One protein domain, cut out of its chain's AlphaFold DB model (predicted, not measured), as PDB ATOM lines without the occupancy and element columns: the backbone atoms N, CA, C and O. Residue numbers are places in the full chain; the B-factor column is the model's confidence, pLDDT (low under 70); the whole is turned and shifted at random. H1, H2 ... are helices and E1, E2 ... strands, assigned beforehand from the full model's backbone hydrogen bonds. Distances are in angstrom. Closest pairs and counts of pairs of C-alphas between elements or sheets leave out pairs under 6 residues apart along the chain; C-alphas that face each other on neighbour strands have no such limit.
ATOM      1  N   VAL A  84      33.686 -56.912 163.836       83.00
ATOM      2  CA  VAL A  84      34.463 -55.687 163.669       83.00
ATOM      3  C   VAL A  84      34.065 -55.059 162.361       83.00
ATOM      4  O   VAL A  84      34.005 -55.737 161.335       83.00
ATOM      5  N   ASP A  85      33.779 -53.769 162.407       85.56
ATOM      6  CA  ASP A  85      33.564 -52.974 161.213       85.56
ATOM      7  C   ASP A  85      34.689 -51.949 161.072       85.56
ATOM      8  O   ASP A  85      35.293 -51.524 162.060       85.56
ATOM      9  N   ILE A  86      34.966 -51.536 159.837       87.81
ATOM     10  CA  ILE A  86      35.886 -50.432 159.560       87.81
ATOM     11  C   ILE A  86      35.045 -49.223 159.168       87.81
ATOM     12  O   ILE A  86      34.380 -49.199 158.126       87.81
ATOM     13  N   LEU A  87      35.088 -48.202 160.018       86.69
ATOM     14  CA  LEU A  87      34.345 -46.956 159.856       86.69
ATOM     15  C   LEU A  87      35.036 -45.984 158.900       86.69
ATOM     16  O   LEU A  87      34.369 -45.172 158.256       86.69
ATOM     17  N   GLU A  88      36.365 -46.036 158.843       91.38
ATOM     18  CA  GLU A  88      37.170 -45.138 158.025       91.38
ATOM     19  C   GLU A  88      38.477 -45.810 157.600       91.38
ATOM     20  O   GLU A  88      39.135 -46.475 158.402       91.38
ATOM     21  N   ILE A  89      38.863 -45.605 156.338       96.12
ATOM     22  CA  ILE A  89      40.100 -46.127 155.751       96.12
ATOM     23  C   ILE A  89      40.905 -44.934 155.250       96.12
ATOM     24  O   ILE A  89      40.498 -44.264 154.302       96.12
ATOM     25  N   THR A  90      42.050 -44.661 155.864       97.56
ATOM     26  CA  THR A  90      42.951 -43.582 155.450       97.56
ATOM     27  C   THR A  90      44.223 -44.160 154.852       97.56
ATOM     28  O   THR A  90      44.927 -44.935 155.493       97.56
ATOM     29  N   LEU A  91      44.509 -43.779 153.613       97.88
ATOM     30  CA  LEU A  91      45.635 -44.229 152.807       97.88
ATOM     31  C   LEU A  91      46.711 -43.145 152.802       97.88
ATOM     32  O   LEU A  91      46.421 -41.993 152.475       97.88
ATOM     33  N   GLN A  92      47.955 -43.510 153.089       97.69
ATOM     34  CA  GLN A  92      49.103 -42.621 152.925       97.69
ATOM     35  C   GLN A  92      50.294 -43.379 152.321       97.69
ATOM     36  O   GLN A  92      50.412 -44.594 152.508       97.69
ATOM     37  N   PRO A  93      51.212 -42.692 151.621       97.25
ATOM     38  CA  PRO A  93      52.433 -43.324 151.142       97.25
ATOM     39  C   PRO A  93      53.261 -43.862 152.311       97.25
ATOM     40  O   PRO A  93      53.537 -43.142 153.275       97.25
ATOM     41  N   GLY A  94      53.695 -45.114 152.199       93.81
ATOM     42  CA  GLY A  94      54.560 -45.751 153.177       93.81
ATOM     43  C   GLY A  94      55.956 -45.134 153.191       93.81
ATOM     44  O   GLY A  94      56.524 -44.746 152.169       93.81
ATOM     45  N   SER A  95      56.541 -45.038 154.382       87.44
ATOM     46  CA  SER A  95      57.881 -44.448 154.559       87.44
ATOM     47  C   SER A  95      59.045 -45.414 154.280       87.44
ATOM     48  O   SER A  95      60.211 -44.999 154.284       87.44
ATOM     49  N   SER A  96      58.748 -46.692 154.044       88.06
ATOM     50  CA  SER A  96      59.708 -47.776 153.819       88.06
ATOM     51  C   SER A  96      59.179 -48.787 152.808       88.06
ATOM     52  O   SER A  96      57.980 -48.829 152.566       88.06
ATOM     53  N   ASP A  97      60.065 -49.634 152.279       91.88
ATOM     54  CA  ASP A  97      59.667 -50.762 151.431       91.88
ATOM     55  C   ASP A  97      58.630 -51.653 152.150       91.88
ATOM     56  O   ASP A  97      58.733 -51.834 153.375       91.88
ATOM     57  N   PRO A  98      57.657 -52.232 151.421       93.00
ATOM     58  CA  PRO A  98      56.657 -53.099 152.023       93.00
ATOM     59  C   PRO A  98      57.318 -54.362 152.608       93.00
ATOM     60  O   PRO A  98      58.287 -54.886 152.040       93.00
ATOM     61  N   PRO A  99      56.821 -54.882 153.745       92.81
ATOM     62  CA  PRO A  99      57.184 -56.209 154.232       92.81
ATOM     63  C   PRO A  99      57.003 -57.279 153.146       92.81
ATOM     64  O   PRO A  99      56.115 -57.186 152.306       92.81
ATOM     65  N   ALA A 100      57.834 -58.324 153.165       92.50
ATOM     66  CA  ALA A 100      57.795 -59.372 152.136       92.50
ATOM     67  C   ALA A 100      56.494 -60.201 152.139       92.50
ATOM     68  O   ALA A 100      56.229 -60.928 151.184       92.50
ATOM     69  N   ASP A 101      55.745 -60.133 153.232       93.50
ATOM     70  CA  ASP A 101      54.466 -60.782 153.492       93.50
ATOM     71  C   ASP A 101      53.281 -59.802 153.490       93.50
ATOM     72  O   ASP A 101      52.168 -60.211 153.804       93.50
ATOM     73  N   ALA A 102      53.493 -58.532 153.124       94.38
ATOM     74  CA  ALA A 102      52.400 -57.578 152.977       94.38
ATOM     75  C   ALA A 102      51.425 -58.044 151.876       94.38
ATOM     76  O   ALA A 102      51.880 -58.398 150.781       94.38
ATOM     77  N   PRO A 103      50.101 -58.035 152.125       96.38
ATOM     78  CA  PRO A 103      49.111 -58.291 151.088       96.38
ATOM     79  C   PRO A 103      49.270 -57.322 149.912       96.38
ATOM     80  O   PRO A 103      49.505 -56.127 150.102       96.38
ATOM     81  N   ALA A 104      49.136 -57.847 148.695       96.69
ATOM     82  CA  ALA A 104      49.284 -57.079 147.465       96.69
ATOM     83  C   ALA A 104      47.921 -56.612 146.946       96.69
ATOM     84  O   ALA A 104      46.971 -57.391 146.848       96.69
ATOM     85  N   SER A 105      47.832 -55.346 146.549       96.75
ATOM     86  CA  SER A 105      46.614 -54.741 145.987       96.75
ATOM     87  C   SER A 105      46.196 -55.315 144.624       96.75
ATOM     88  O   SER A 105      45.070 -55.095 144.179       96.75
ATOM     89  N   ASP A 106      47.080 -56.045 143.937       96.75
ATOM     90  CA  ASP A 106      46.785 -56.749 142.684       96.75
ATOM     91  C   ASP A 106      46.369 -58.218 142.883       96.75
ATOM     92  O   ASP A 106      46.062 -58.912 141.909       96.75
ATOM     93  N   SER A 107      46.324 -58.669 144.137       97.12
ATOM     94  CA  SER A 107      45.968 -60.020 144.559       97.12
ATOM     95  C   SER A 107      44.638 -60.019 145.323       97.12
ATOM     96  O   SER A 107      44.136 -58.969 145.725       97.12
ATOM     97  N   GLU A 108      44.002 -61.185 145.468       96.00
ATOM     98  CA  GLU A 108      42.780 -61.302 146.282       96.00
ATOM     99  C   GLU A 108      43.070 -60.871 147.735       96.00
ATOM    100  O   GLU A 108      44.161 -61.165 148.232       96.00
ATOM    101  N   PRO A 109      42.139 -60.165 148.409       95.88
ATOM    102  CA  PRO A 109      40.764 -59.839 147.991       95.88
ATOM    103  C   PRO A 109      40.614 -58.553 147.146       95.88
ATOM    104  O   PRO A 109      39.513 -58.213 146.718       95.88
ATOM    105  N   PHE A 110      41.701 -57.832 146.854       97.31
ATOM    106  CA  PHE A 110      41.659 -56.512 146.201       97.31
ATOM    107  C   PHE A 110      41.771 -56.543 144.663       97.31
ATOM    108  O   PHE A 110      41.526 -55.531 144.004       97.31
ATOM    109  N   ALA A 111      42.119 -57.693 144.072       95.25
ATOM    110  CA  ALA A 111      42.466 -57.845 142.653       95.25
ATOM    111  C   ALA A 111      41.432 -57.292 141.653       95.25
ATOM    112  O   ALA A 111      41.806 -56.842 140.560       95.25
ATOM    113  N   ASP A 112      40.147 -57.306 142.005       95.88
ATOM    114  CA  ASP A 112      39.050 -56.848 141.145       95.88
ATOM    115  C   ASP A 112      38.585 -55.409 141.443       95.88
ATOM    116  O   ASP A 112      37.728 -54.883 140.733       95.88
ATOM    117  N   LEU A 113      39.192 -54.734 142.426       96.69
ATOM    118  CA  LEU A 113      38.836 -53.379 142.865       96.69
ATOM    119  C   LEU A 113      39.616 -52.338 142.050       96.69
ATOM    120  O   LEU A 113      40.707 -51.879 142.402       96.69
ATOM    121  N   ALA A 114      39.112 -52.054 140.850       95.62
ATOM    122  CA  ALA A 114      39.805 -51.205 139.887       95.62
ATOM    123  C   ALA A 114      39.868 -49.740 140.336       95.62
ATOM    124  O   ALA A 114      40.898 -49.095 140.127       95.62
ATOM    125  N   GLU A 115      38.800 -49.226 140.948       95.75
ATOM    126  CA  GLU A 115      38.769 -47.848 141.439       95.75
ATOM    127  C   GLU A 115      39.655 -47.700 142.678       95.75
ATOM    128  O   GLU A 115      40.415 -46.735 142.771       95.75
ATOM    129  N   PHE A 116      39.668 -48.704 143.560       97.44
ATOM    130  CA  PHE A 116      40.606 -48.746 144.679       97.44
ATOM    131  C   PHE A 116      42.068 -48.662 144.222       97.44
ATOM    132  O   PHE A 116      42.802 -47.777 144.662       97.44
ATOM    133  N   ARG A 117      42.490 -49.513 143.277       97.00
ATOM    134  CA  ARG A 117      43.863 -49.473 142.739       97.00
ATOM    135  C   ARG A 117      44.198 -48.140 142.083       97.00
ATOM    136  O   ARG A 117      45.307 -47.653 142.255       97.00
ATOM    137  N   ARG A 118      43.242 -47.523 141.376       97.12
ATOM    138  CA  ARG A 118      43.424 -46.183 140.799       97.12
ATOM    139  C   ARG A 118      43.727 -45.145 141.884       97.12
ATOM    140  O   ARG A 118      44.589 -44.295 141.671       97.12
ATOM    141  N   VAL A 119      43.024 -45.199 143.018       97.25
ATOM    142  CA  VAL A 119      43.268 -44.303 144.159       97.25
ATOM    143  C   VAL A 119      44.615 -44.589 144.817       97.25
ATOM    144  O   VAL A 119      45.335 -43.642 145.118       97.25
ATOM    145  N   LEU A 120      45.003 -45.856 144.984       97.62
ATOM    146  CA  LEU A 120      46.324 -46.207 145.520       97.62
ATOM    147  C   LEU A 120      47.449 -45.606 144.668       97.62
ATOM    148  O   LEU A 120      48.343 -44.964 145.217       97.62
ATOM    149  N   SER A 121      47.367 -45.714 143.338       97.81
ATOM    150  CA  SER A 121      48.358 -45.097 142.447       97.81
ATOM    151  C   SER A 121      48.394 -43.572 142.597       97.81
ATOM    152  O   SER A 121      49.464 -42.974 142.596       97.81
ATOM    153  N   GLU A 122      47.234 -42.926 142.770       97.50
ATOM    154  CA  GLU A 122      47.146 -41.478 142.994       97.50
ATOM    155  C   GLU A 122      47.789 -41.055 144.325       97.50
ATOM    156  O   GLU A 122      48.490 -40.042 144.367       97.50
ATOM    157  N   VAL A 123      47.619 -41.845 145.388       97.56
ATOM    158  CA  VAL A 123      48.281 -41.638 146.688       97.56
ATOM    159  C   VAL A 123      49.800 -41.747 146.539       97.56
ATOM    160  O   VAL A 123      50.513 -40.840 146.970       97.56
ATOM    161  N   VAL A 124      50.306 -42.794 145.873       96.25
ATOM    162  CA  VAL A 124      51.752 -42.960 145.614       96.25
ATOM    163  C   VAL A 124      52.309 -41.787 144.801       96.25
ATOM    164  O   VAL A 124      53.309 -41.179 145.189       96.25
ATOM    165  N   ASP A 125      51.655 -41.434 143.691       95.94
ATOM    166  CA  ASP A 125      52.136 -40.415 142.752       95.94
ATOM    167  C   ASP A 125      52.105 -38.997 143.339       95.94
ATOM    168  O   ASP A 125      52.998 -38.181 143.079       95.94
ATOM    169  N   SER A 126      51.052 -38.672 144.094       96.19
ATOM    170  CA  SER A 126      50.880 -37.350 144.705       96.19
ATOM    171  C   SER A 126      51.702 -37.187 145.982       96.19
ATOM    172  O   SER A 126      52.147 -36.078 146.289       96.19
ATOM    173  N   GLY A 127      51.922 -38.281 146.711       94.94
ATOM    174  CA  GLY A 127      52.476 -38.260 148.056       94.94
ATOM    175  C   GLY A 127      51.499 -37.723 149.113       94.94
ATOM    176  O   GLY A 127      51.931 -37.421 150.228       94.94
ATOM    177  N   GLU A 128      50.222 -37.532 148.767       96.06
ATOM    178  CA  GLU A 128      49.193 -36.977 149.648       96.06
ATOM    179  C   GLU A 128      48.337 -38.085 150.278       96.06
ATOM    180  O   GLU A 128      48.098 -39.136 149.687       96.06
ATOM    181  N   GLU A 129      47.869 -37.837 151.502       96.56
ATOM    182  CA  GLU A 129      46.936 -38.718 152.208       96.56
ATOM    183  C   GLU A 129      45.534 -38.640 151.583       96.56
ATOM    184  O   GLU A 129      45.079 -37.567 151.180       96.56
ATOM    185  N   THR A 130      44.831 -39.773 151.529       97.06
ATOM    186  CA  THR A 130      43.439 -39.861 151.071       97.06
ATOM    187  C   THR A 130      42.613 -40.723 152.016       97.06
ATOM    188  O   THR A 130      42.968 -41.863 152.295       97.06
ATOM    189  N   THR A 131      41.465 -40.209 152.451       96.56
ATOM    190  CA  THR A 131      40.495 -40.962 153.255       96.56
ATOM    191  C   THR A 131      39.344 -41.452 152.383       96.56
ATOM    192  O   THR A 131      38.737 -40.674 151.644       96.56
ATOM    193  N   LEU A 132      39.040 -42.745 152.472       94.31
ATOM    194  CA  LEU A 132      37.880 -43.376 151.857       94.31
ATOM    195  C   LEU A 132      36.725 -43.413 152.859       94.31
ATOM    196  O   LEU A 132      36.898 -43.779 154.023       94.31
ATOM    197  N   HIS A 133      35.535 -43.072 152.379       87.44
ATOM    198  CA  HIS A 133      34.299 -43.060 153.156       87.44
ATOM    199  C   HIS A 133      33.248 -43.970 152.507       87.44
ATOM    200  O   HIS A 133      33.398 -44.380 151.359       87.44
ATOM    201  N   ALA A 134      32.156 -44.252 153.222       85.31
ATOM    202  CA  ALA A 134      31.103 -45.175 152.781       85.31
ATOM    203  C   ALA A 134      30.395 -44.798 151.459       85.31
ATOM    204  O   ALA A 134      29.696 -45.627 150.879       85.31
ATOM    205  N   ASP A 135      30.533 -43.558 150.985       85.50
ATOM    206  CA  ASP A 135      30.040 -43.097 149.683       85.50
ATOM    207  C   ASP A 135      31.020 -43.344 148.525       85.50
ATOM    208  O   ASP A 135      30.664 -43.104 147.371       85.50
ATOM    209  N   PHE A 136      32.225 -43.838 148.811       89.44
ATOM    210  CA  PHE A 136      33.189 -44.259 147.805       89.44
ATOM    211  C   PHE A 136      32.714 -45.540 147.104       89.44
ATOM    212  O   PHE A 136      32.314 -46.518 147.745       89.44
ATOM    213  N   ASP A 137      32.773 -45.539 145.771       88.25
ATOM    214  CA  ASP A 137      32.490 -46.731 144.972       88.25
ATOM    215  C   ASP A 137      33.461 -47.846 145.385       88.25
ATOM    216  O   ASP A 137      34.655 -47.616 145.481       88.25
ATOM    217  N   GLU A 138      32.965 -49.060 145.630       92.94
ATOM    218  CA  GLU A 138      33.749 -50.195 146.162       92.94
ATOM    219  C   GLU A 138      34.071 -50.141 147.672       92.94
ATOM    220  O   GLU A 138      34.621 -51.123 148.165       92.94
ATOM    221  N   TYR A 139      33.666 -49.113 148.444       92.62
ATOM    222  CA  TYR A 139      34.009 -49.004 149.881       92.62
ATOM    223  C   TYR A 139      33.767 -50.296 150.671       92.62
ATOM    224  O   TYR A 139      34.672 -50.785 151.338       92.62
ATOM    225  N   ASN A 140      32.572 -50.886 150.558       91.44
ATOM    226  CA  ASN A 140      32.239 -52.112 151.291       91.44
ATOM    227  C   ASN A 140      33.135 -53.293 150.888       91.44
ATOM    228  O   ASN A 140      33.527 -54.070 151.744       91.44
ATOM    229  N   ALA A 141      33.499 -53.410 149.607       95.00
ATOM    230  CA  ALA A 141      34.376 -54.485 149.147       95.00
ATOM    231  C   ALA A 141      35.830 -54.273 149.601       95.00
ATOM    232  O   ALA A 141      36.511 -55.229 149.951       95.00
ATOM    233  N   ILE A 142      36.295 -53.019 149.641       95.94
ATOM    234  CA  ILE A 142      37.616 -52.655 150.172       95.94
ATOM    235  C   ILE A 142      37.678 -52.966 151.667       95.94
ATOM    236  O   ILE A 142      38.616 -53.602 152.133       95.94
ATOM    237  N   ARG A 143      36.654 -52.539 152.406       94.06
ATOM    238  CA  ARG A 143      36.471 -52.804 153.830       94.06
ATOM    239  C   ARG A 143      36.507 -54.298 154.138       94.06
ATOM    240  O   ARG A 143      37.321 -54.719 154.952       94.06
ATOM    241  N   ASP A 144      35.669 -55.084 153.467       92.00
ATOM    242  CA  ASP A 144      35.611 -56.534 153.661       92.00
ATOM    243  C   ASP A 144      36.963 -57.179 153.289       92.00
ATOM    244  O   ASP A 144      37.451 -58.058 153.996       92.00
ATOM    245  N   GLY A 145      37.632 -56.666 152.249       94.88
ATOM    246  CA  GLY A 145      38.972 -57.100 151.868       94.88
ATOM    247  C   GLY A 145      40.047 -56.815 152.924       94.88
ATOM    248  O   GLY A 145      40.929 -57.643 153.126       94.88
ATOM    249  N   PHE A 146      39.982 -55.686 153.637       94.88
ATOM    250  CA  PHE A 146      40.896 -55.413 154.755       94.88
ATOM    251  C   PHE A 146      40.634 -56.324 155.956       94.88
ATOM    252  O   PHE A 146      41.596 -56.819 156.542       94.88
ATOM    253  N   LEU A 147      39.366 -56.578 156.294       90.81
ATOM    254  CA  LEU A 147      39.003 -57.520 157.357       90.81
ATOM    255  C   LEU A 147      39.540 -58.930 157.058       90.81
ATOM    256  O   LEU A 147      40.098 -59.572 157.945       90.81
ATOM    257  N   GLU A 148      39.430 -59.386 155.805       90.81
ATOM    258  CA  GLU A 148      39.920 -60.699 155.368       90.81
ATOM    259  C   GLU A 148      41.453 -60.765 155.292       90.81
ATOM    260  O   GLU A 148      42.061 -61.679 155.844       90.81
ATOM    261  N   ALA A 149      42.096 -59.807 154.620       93.19
ATOM    262  CA  ALA A 149      43.528 -59.876 154.323       93.19
ATOM    263  C   ALA A 149      44.428 -59.681 155.554       93.19
ATOM    264  O   ALA A 149      45.570 -60.141 155.546       93.19
ATOM    265  N   PHE A 150      43.938 -58.982 156.581       89.31
ATOM    266  CA  PHE A 150      44.714 -58.634 157.775       89.31
ATOM    267  C   PHE A 150      44.178 -59.272 159.064       89.31
ATOM    268  O   PHE A 150      44.714 -58.982 160.128       89.31
ATOM    269  N   GLU A 151      43.168 -60.148 158.971       83.50
ATOM    270  CA  GLU A 151      42.568 -60.861 160.114       83.50
ATOM    271  C   GLU A 151      42.206 -59.915 161.279       83.50
ATOM    272  O   GLU A 151      42.506 -60.177 162.444       83.50
ATOM    273  N   ILE A 152      41.581 -58.777 160.959       80.19
ATOM    274  CA  ILE A 152      41.270 -57.732 161.942       80.19
ATOM    275  C   ILE A 152      40.134 -58.222 162.849       80.19
ATOM    276  O   ILE A 152      38.975 -58.276 162.439       80.19
ATOM    277  N   ASP A 153      40.472 -58.567 164.094       71.19
ATOM    278  CA  ASP A 153      39.570 -59.210 165.063       71.19
ATOM    279  C   ASP A 153      39.075 -58.279 166.186       71.19
ATOM    280  O   ASP A 153      38.351 -58.711 167.083       71.19
ATOM    281  N   GLY A 154      39.445 -56.992 166.140       63.44
ATOM    282  CA  GLY A 154      38.887 -55.954 167.017       63.44
ATOM    283  C   GLY A 154      39.465 -55.952 168.425       63.44
ATOM    284  O   GLY A 154      39.184 -55.050 169.204       63.44
ATOM    285  N   ARG A 155      40.363 -56.892 168.743       60.56
ATOM    286  CA  ARG A 155      41.043 -56.960 170.047       60.56
ATOM    287  C   ARG A 155      42.139 -55.892 170.204       60.56
ATOM    288  O   ARG A 155      42.792 -55.824 171.253       60.56
ATOM    289  N   GLY A 156      42.367 -55.091 169.160       56.00
ATOM    290  CA  GLY A 156      43.310 -53.975 169.079       56.00
ATOM    291  C   GLY A 156      42.695 -52.609 169.412       56.00
ATOM    292  O   GLY A 156      41.515 -52.479 169.708       56.00
ATOM    293  N   SER A 157      43.522 -51.562 169.424       56.00
ATOM    294  CA  SER A 157      43.069 -50.177 169.612       56.00
ATOM    295  C   SER A 157      42.056 -49.750 168.544       56.00
ATOM    296  O   SER A 157      42.161 -50.198 167.414       56.00
ATOM    297  N   GLU A 158      41.176 -48.790 168.868       68.00
ATOM    298  CA  GLU A 158      40.174 -48.155 167.967       68.00
ATOM    299  C   GLU A 158      40.738 -47.660 166.612       68.00
ATOM    300  O   GLU A 158      39.991 -47.306 165.702       68.00
ATOM    301  N   GLN A 159      42.066 -47.600 166.489       78.69
ATOM    302  CA  GLN A 159      42.785 -47.310 165.264       78.69
ATOM    303  C   GLN A 159      43.953 -48.291 165.100       78.69
ATOM    304  O   GLN A 159      44.785 -48.432 166.006       78.69
ATOM    305  N   GLU A 160      44.034 -48.926 163.935       86.75
ATOM    306  CA  GLU A 160      45.095 -49.856 163.546       86.75
ATOM    307  C   GLU A 160      45.756 -49.385 162.243       86.75
ATOM    308  O   GLU A 160      45.083 -48.867 161.356       86.75
ATOM    309  N   THR A 161      47.081 -49.524 162.125       91.69
ATOM    310  CA  THR A 161      47.802 -49.219 160.880       91.69
ATOM    311  C   THR A 161      48.378 -50.501 160.302       91.69
ATOM    312  O   THR A 161      49.238 -51.127 160.923       91.69
ATOM    313  N   VAL A 162      47.937 -50.849 159.097       93.75
ATOM    314  CA  VAL A 162      48.422 -51.991 158.319       93.75
ATOM    315  C   VAL A 162      49.186 -51.509 157.087       93.75
ATOM    316  O   VAL A 162      49.074 -50.349 156.696       93.75
ATOM    317  N   VAL A 163      49.985 -52.385 156.476       96.69
ATOM    318  CA  VAL A 163      50.757 -52.052 155.270       96.69
ATOM    319  C   VAL A 163      50.255 -52.890 154.104       96.69
ATOM    320  O   VAL A 163      50.292 -54.119 154.165       96.69
ATOM    321  N   LEU A 164      49.815 -52.217 153.044       97.38
ATOM    322  CA  LEU A 164      49.418 -52.821 151.774       97.38
ATOM    323  C   LEU A 164      50.513 -52.566 150.732       97.38
ATOM    324  O   LEU A 164      51.053 -51.462 150.652       97.38
ATOM    325  N   GLU A 165      50.834 -53.565 149.919       97.88
ATOM    326  CA  GLU A 165      51.741 -53.404 148.784       97.88
ATOM    327  C   GLU A 165      50.969 -52.982 147.523       97.88
ATOM    328  O   GLU A 165      49.925 -53.543 147.170       97.88
ATOM    329  N   HIS A 166      51.476 -51.959 146.837       97.62
ATOM    330  CA  HIS A 166      50.926 -51.471 145.582       97.62
ATOM    331  C   HIS A 166      52.039 -51.156 144.581       97.62
ATOM    332  O   HIS A 166      52.760 -50.175 144.725       97.62
ATOM    333  N   GLU A 167      52.155 -51.990 143.547       95.50
ATOM    334  CA  GLU A 167      53.097 -51.821 142.428       95.50
ATOM    335  C   GLU A 167      54.584 -51.711 142.837       95.50
ATOM    336  O   GLU A 167      55.419 -51.158 142.118       95.50
ATOM    337  N   GLY A 168      54.943 -52.324 143.961       94.75
ATOM    338  CA  GLY A 168      56.269 -52.342 144.569       94.75
ATOM    339  C   GLY A 168      56.461 -51.304 145.672       94.75
ATOM    340  O   GLY A 168      57.477 -51.364 146.366       94.75
ATOM    341  N   ASP A 169      55.506 -50.394 145.856       96.94
ATOM    342  CA  ASP A 169      55.524 -49.364 146.887       96.94
ATOM    343  C   ASP A 169      54.649 -49.766 148.086       96.94
ATOM    344  O   ASP A 169      53.676 -50.513 147.965       96.94
ATOM    345  N   ALA A 170      55.007 -49.282 149.276       97.00
ATOM    346  CA  ALA A 170      54.192 -49.468 150.471       97.00
ATOM    347  C   ALA A 170      53.124 -48.375 150.567       97.00
ATOM    348  O   ALA A 170      53.416 -47.194 150.369       97.00
ATOM    349  N   ILE A 171      51.917 -48.764 150.962       97.94
ATOM    350  CA  ILE A 171      50.861 -47.867 151.423       97.94
ATOM    351  C   ILE A 171      50.605 -48.176 152.894       97.94
ATOM    352  O   ILE A 171      50.207 -49.290 153.238       97.94
ATOM    353  N   ASP A 172      50.814 -47.182 153.756       97.62
ATOM    354  CA  ASP A 172      50.389 -47.270 155.146       97.62
ATOM    355  C   ASP A 172      48.881 -46.979 155.178       97.62
ATOM    356  O   ASP A 172      48.423 -45.909 154.768       97.62
ATOM    357  N   VAL A 173      48.092 -47.937 155.652       96.88
ATOM    358  CA  VAL A 173      46.636 -47.835 155.740       96.88
ATOM    359  C   VAL A 173      46.246 -47.737 157.202       96.88
ATOM    360  O   VAL A 173      46.441 -48.680 157.963       96.88
ATOM    361  N   SER A 174      45.692 -46.600 157.605       95.31
ATOM    362  CA  SER A 174      45.115 -46.422 158.936       95.31
ATOM    363  C   SER A 174      43.621 -46.715 158.897       95.31
ATOM    364  O   SER A 174      42.872 -46.061 158.175       95.31
ATOM    365  N   LEU A 175      43.199 -47.690 159.689       93.19
ATOM    366  CA  LEU A 175      41.837 -48.184 159.793       93.19
ATOM    367  C   LEU A 175      41.259 -47.724 161.127       93.19
ATOM    368  O   LEU A 175      41.860 -47.962 162.174       93.19
ATOM    369  N   VAL A 176      40.113 -47.051 161.091       90.31
ATOM    370  CA  VAL A 176      39.314 -46.788 162.294       90.31
ATOM    371  C   VAL A 176      38.301 -47.909 162.412       90.31
ATOM    372  O   VAL A 176      37.419 -48.031 161.561       90.31
ATOM    373  N   THR A 177      38.440 -48.726 163.447       87.75
ATOM    374  CA  THR A 177      37.616 -49.916 163.655       87.75
ATOM    375  C   THR A 177      36.629 -49.700 164.789       87.75
ATOM    376  O   THR A 177      36.942 -49.054 165.790       87.75
ATOM    377  N   GLU A 178      35.448 -50.281 164.658       83.12
ATOM    378  CA  GLU A 178      34.450 -50.345 165.720       83.12
ATOM    379  C   GLU A 178      34.092 -51.806 165.976       83.12
ATOM    380  O   GLU A 178      33.774 -52.555 165.052       83.12
ATOM    381  N   GLU A 179      34.144 -52.207 167.246       78.25
ATOM    382  CA  GLU A 179      33.519 -53.452 167.675       78.25
ATOM    383  C   GLU A 179      32.004 -53.275 167.574       78.25
ATOM    384  O   GLU A 179      31.423 -52.381 168.198       78.25
ATOM    385  N   PHE A 180      31.351 -54.142 166.811       73.69
ATOM    386  CA  PHE A 180      29.902 -54.216 166.793       73.69
ATOM    387  C   PHE A 180      29.429 -55.585 167.257       73.69
ATOM    388  O   PHE A 180      30.127 -56.597 167.211       73.69
ATOM    389  N   HIS A 181      28.190 -55.591 167.717       68.81
ATOM    390  CA  HIS A 181      27.484 -56.786 168.125       68.81
ATOM    391  C   HIS A 181      26.353 -56.993 167.124       68.81
ATOM    392  O   HIS A 181      25.429 -56.181 167.059       68.81
TER     393      HIS A 181
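Overview. This is residues 84 to 181 of the 215 residues of an uncharacterized protein of Natronolimnobius sp. AArcel1 (UniProt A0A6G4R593). A strongly twisted sheet of four strands has two helices over one face, H1 running along the strands and H2 across them, with no named helix over the other face. A long link, residues 94 to 113, leads from the end of E1 round the E3 edge to the helix side. The printed part has 98 residues, in the order E1 H1 E2 H2 E3 E4; the sheet, E2 E1 E4 E3, is antiparallel throughout, and the class is mixed, helices and strands. The whole is compact, with a radius of gyration of the C-alphas of 12.4 A and spans of 38 by 28 by 24 A.

Along the chain. Find C-alpha 84 at (34.463, -55.687, 163.669); E1 runs from there to residue 93, 25.2 A, and bends by 66 degrees at residue 87. H1 is residues 114 to 126, 18.4 A, and E2 is residues 130 to 132. H2 is residues 139 to 150, 16.4 A. E3 is residues 159 to 166, 21.7 A, and E4, residues 169 to 181, runs 35.9 A to C-alpha 181 at (27.484, -56.786, 168.125).

Arrangement. Between E1 and E4 look at N 90 and O 174, 2.8 A. E2 and E1 are antiparallel neighbours, with N 130 and O 91 within hydrogen-bond range at 2.9 A. The hairpin E3 and E4 has N 162 and O 173, 2.9 A. H1 is on the sheet over E1 at a height of 7.6 A; the closest C-alphas of the two are those of Pro 93 and Val 124, 5.6 A. On the same face, H2 lies over E1 and E4 at a height of 7.9 A, its closest C-alpha to E1 being Arg 143 to Ile 86, 6.2 A. H1 and H2 are close but not clearly touching, about perpendicular at 78 degrees, with C-alphas 116 and 142 closest at 7.4 A. In both helices every O i to N i+4 pair is within hydrogen-bond range.

Size, cuts and confidence. The C-alphas farthest apart, Asp 125 and His 181, are 39.0 A apart. The printed part has no cut; the link E1 to H1 is long. Residues 154 to 158 and 181 have pLDDT under 70.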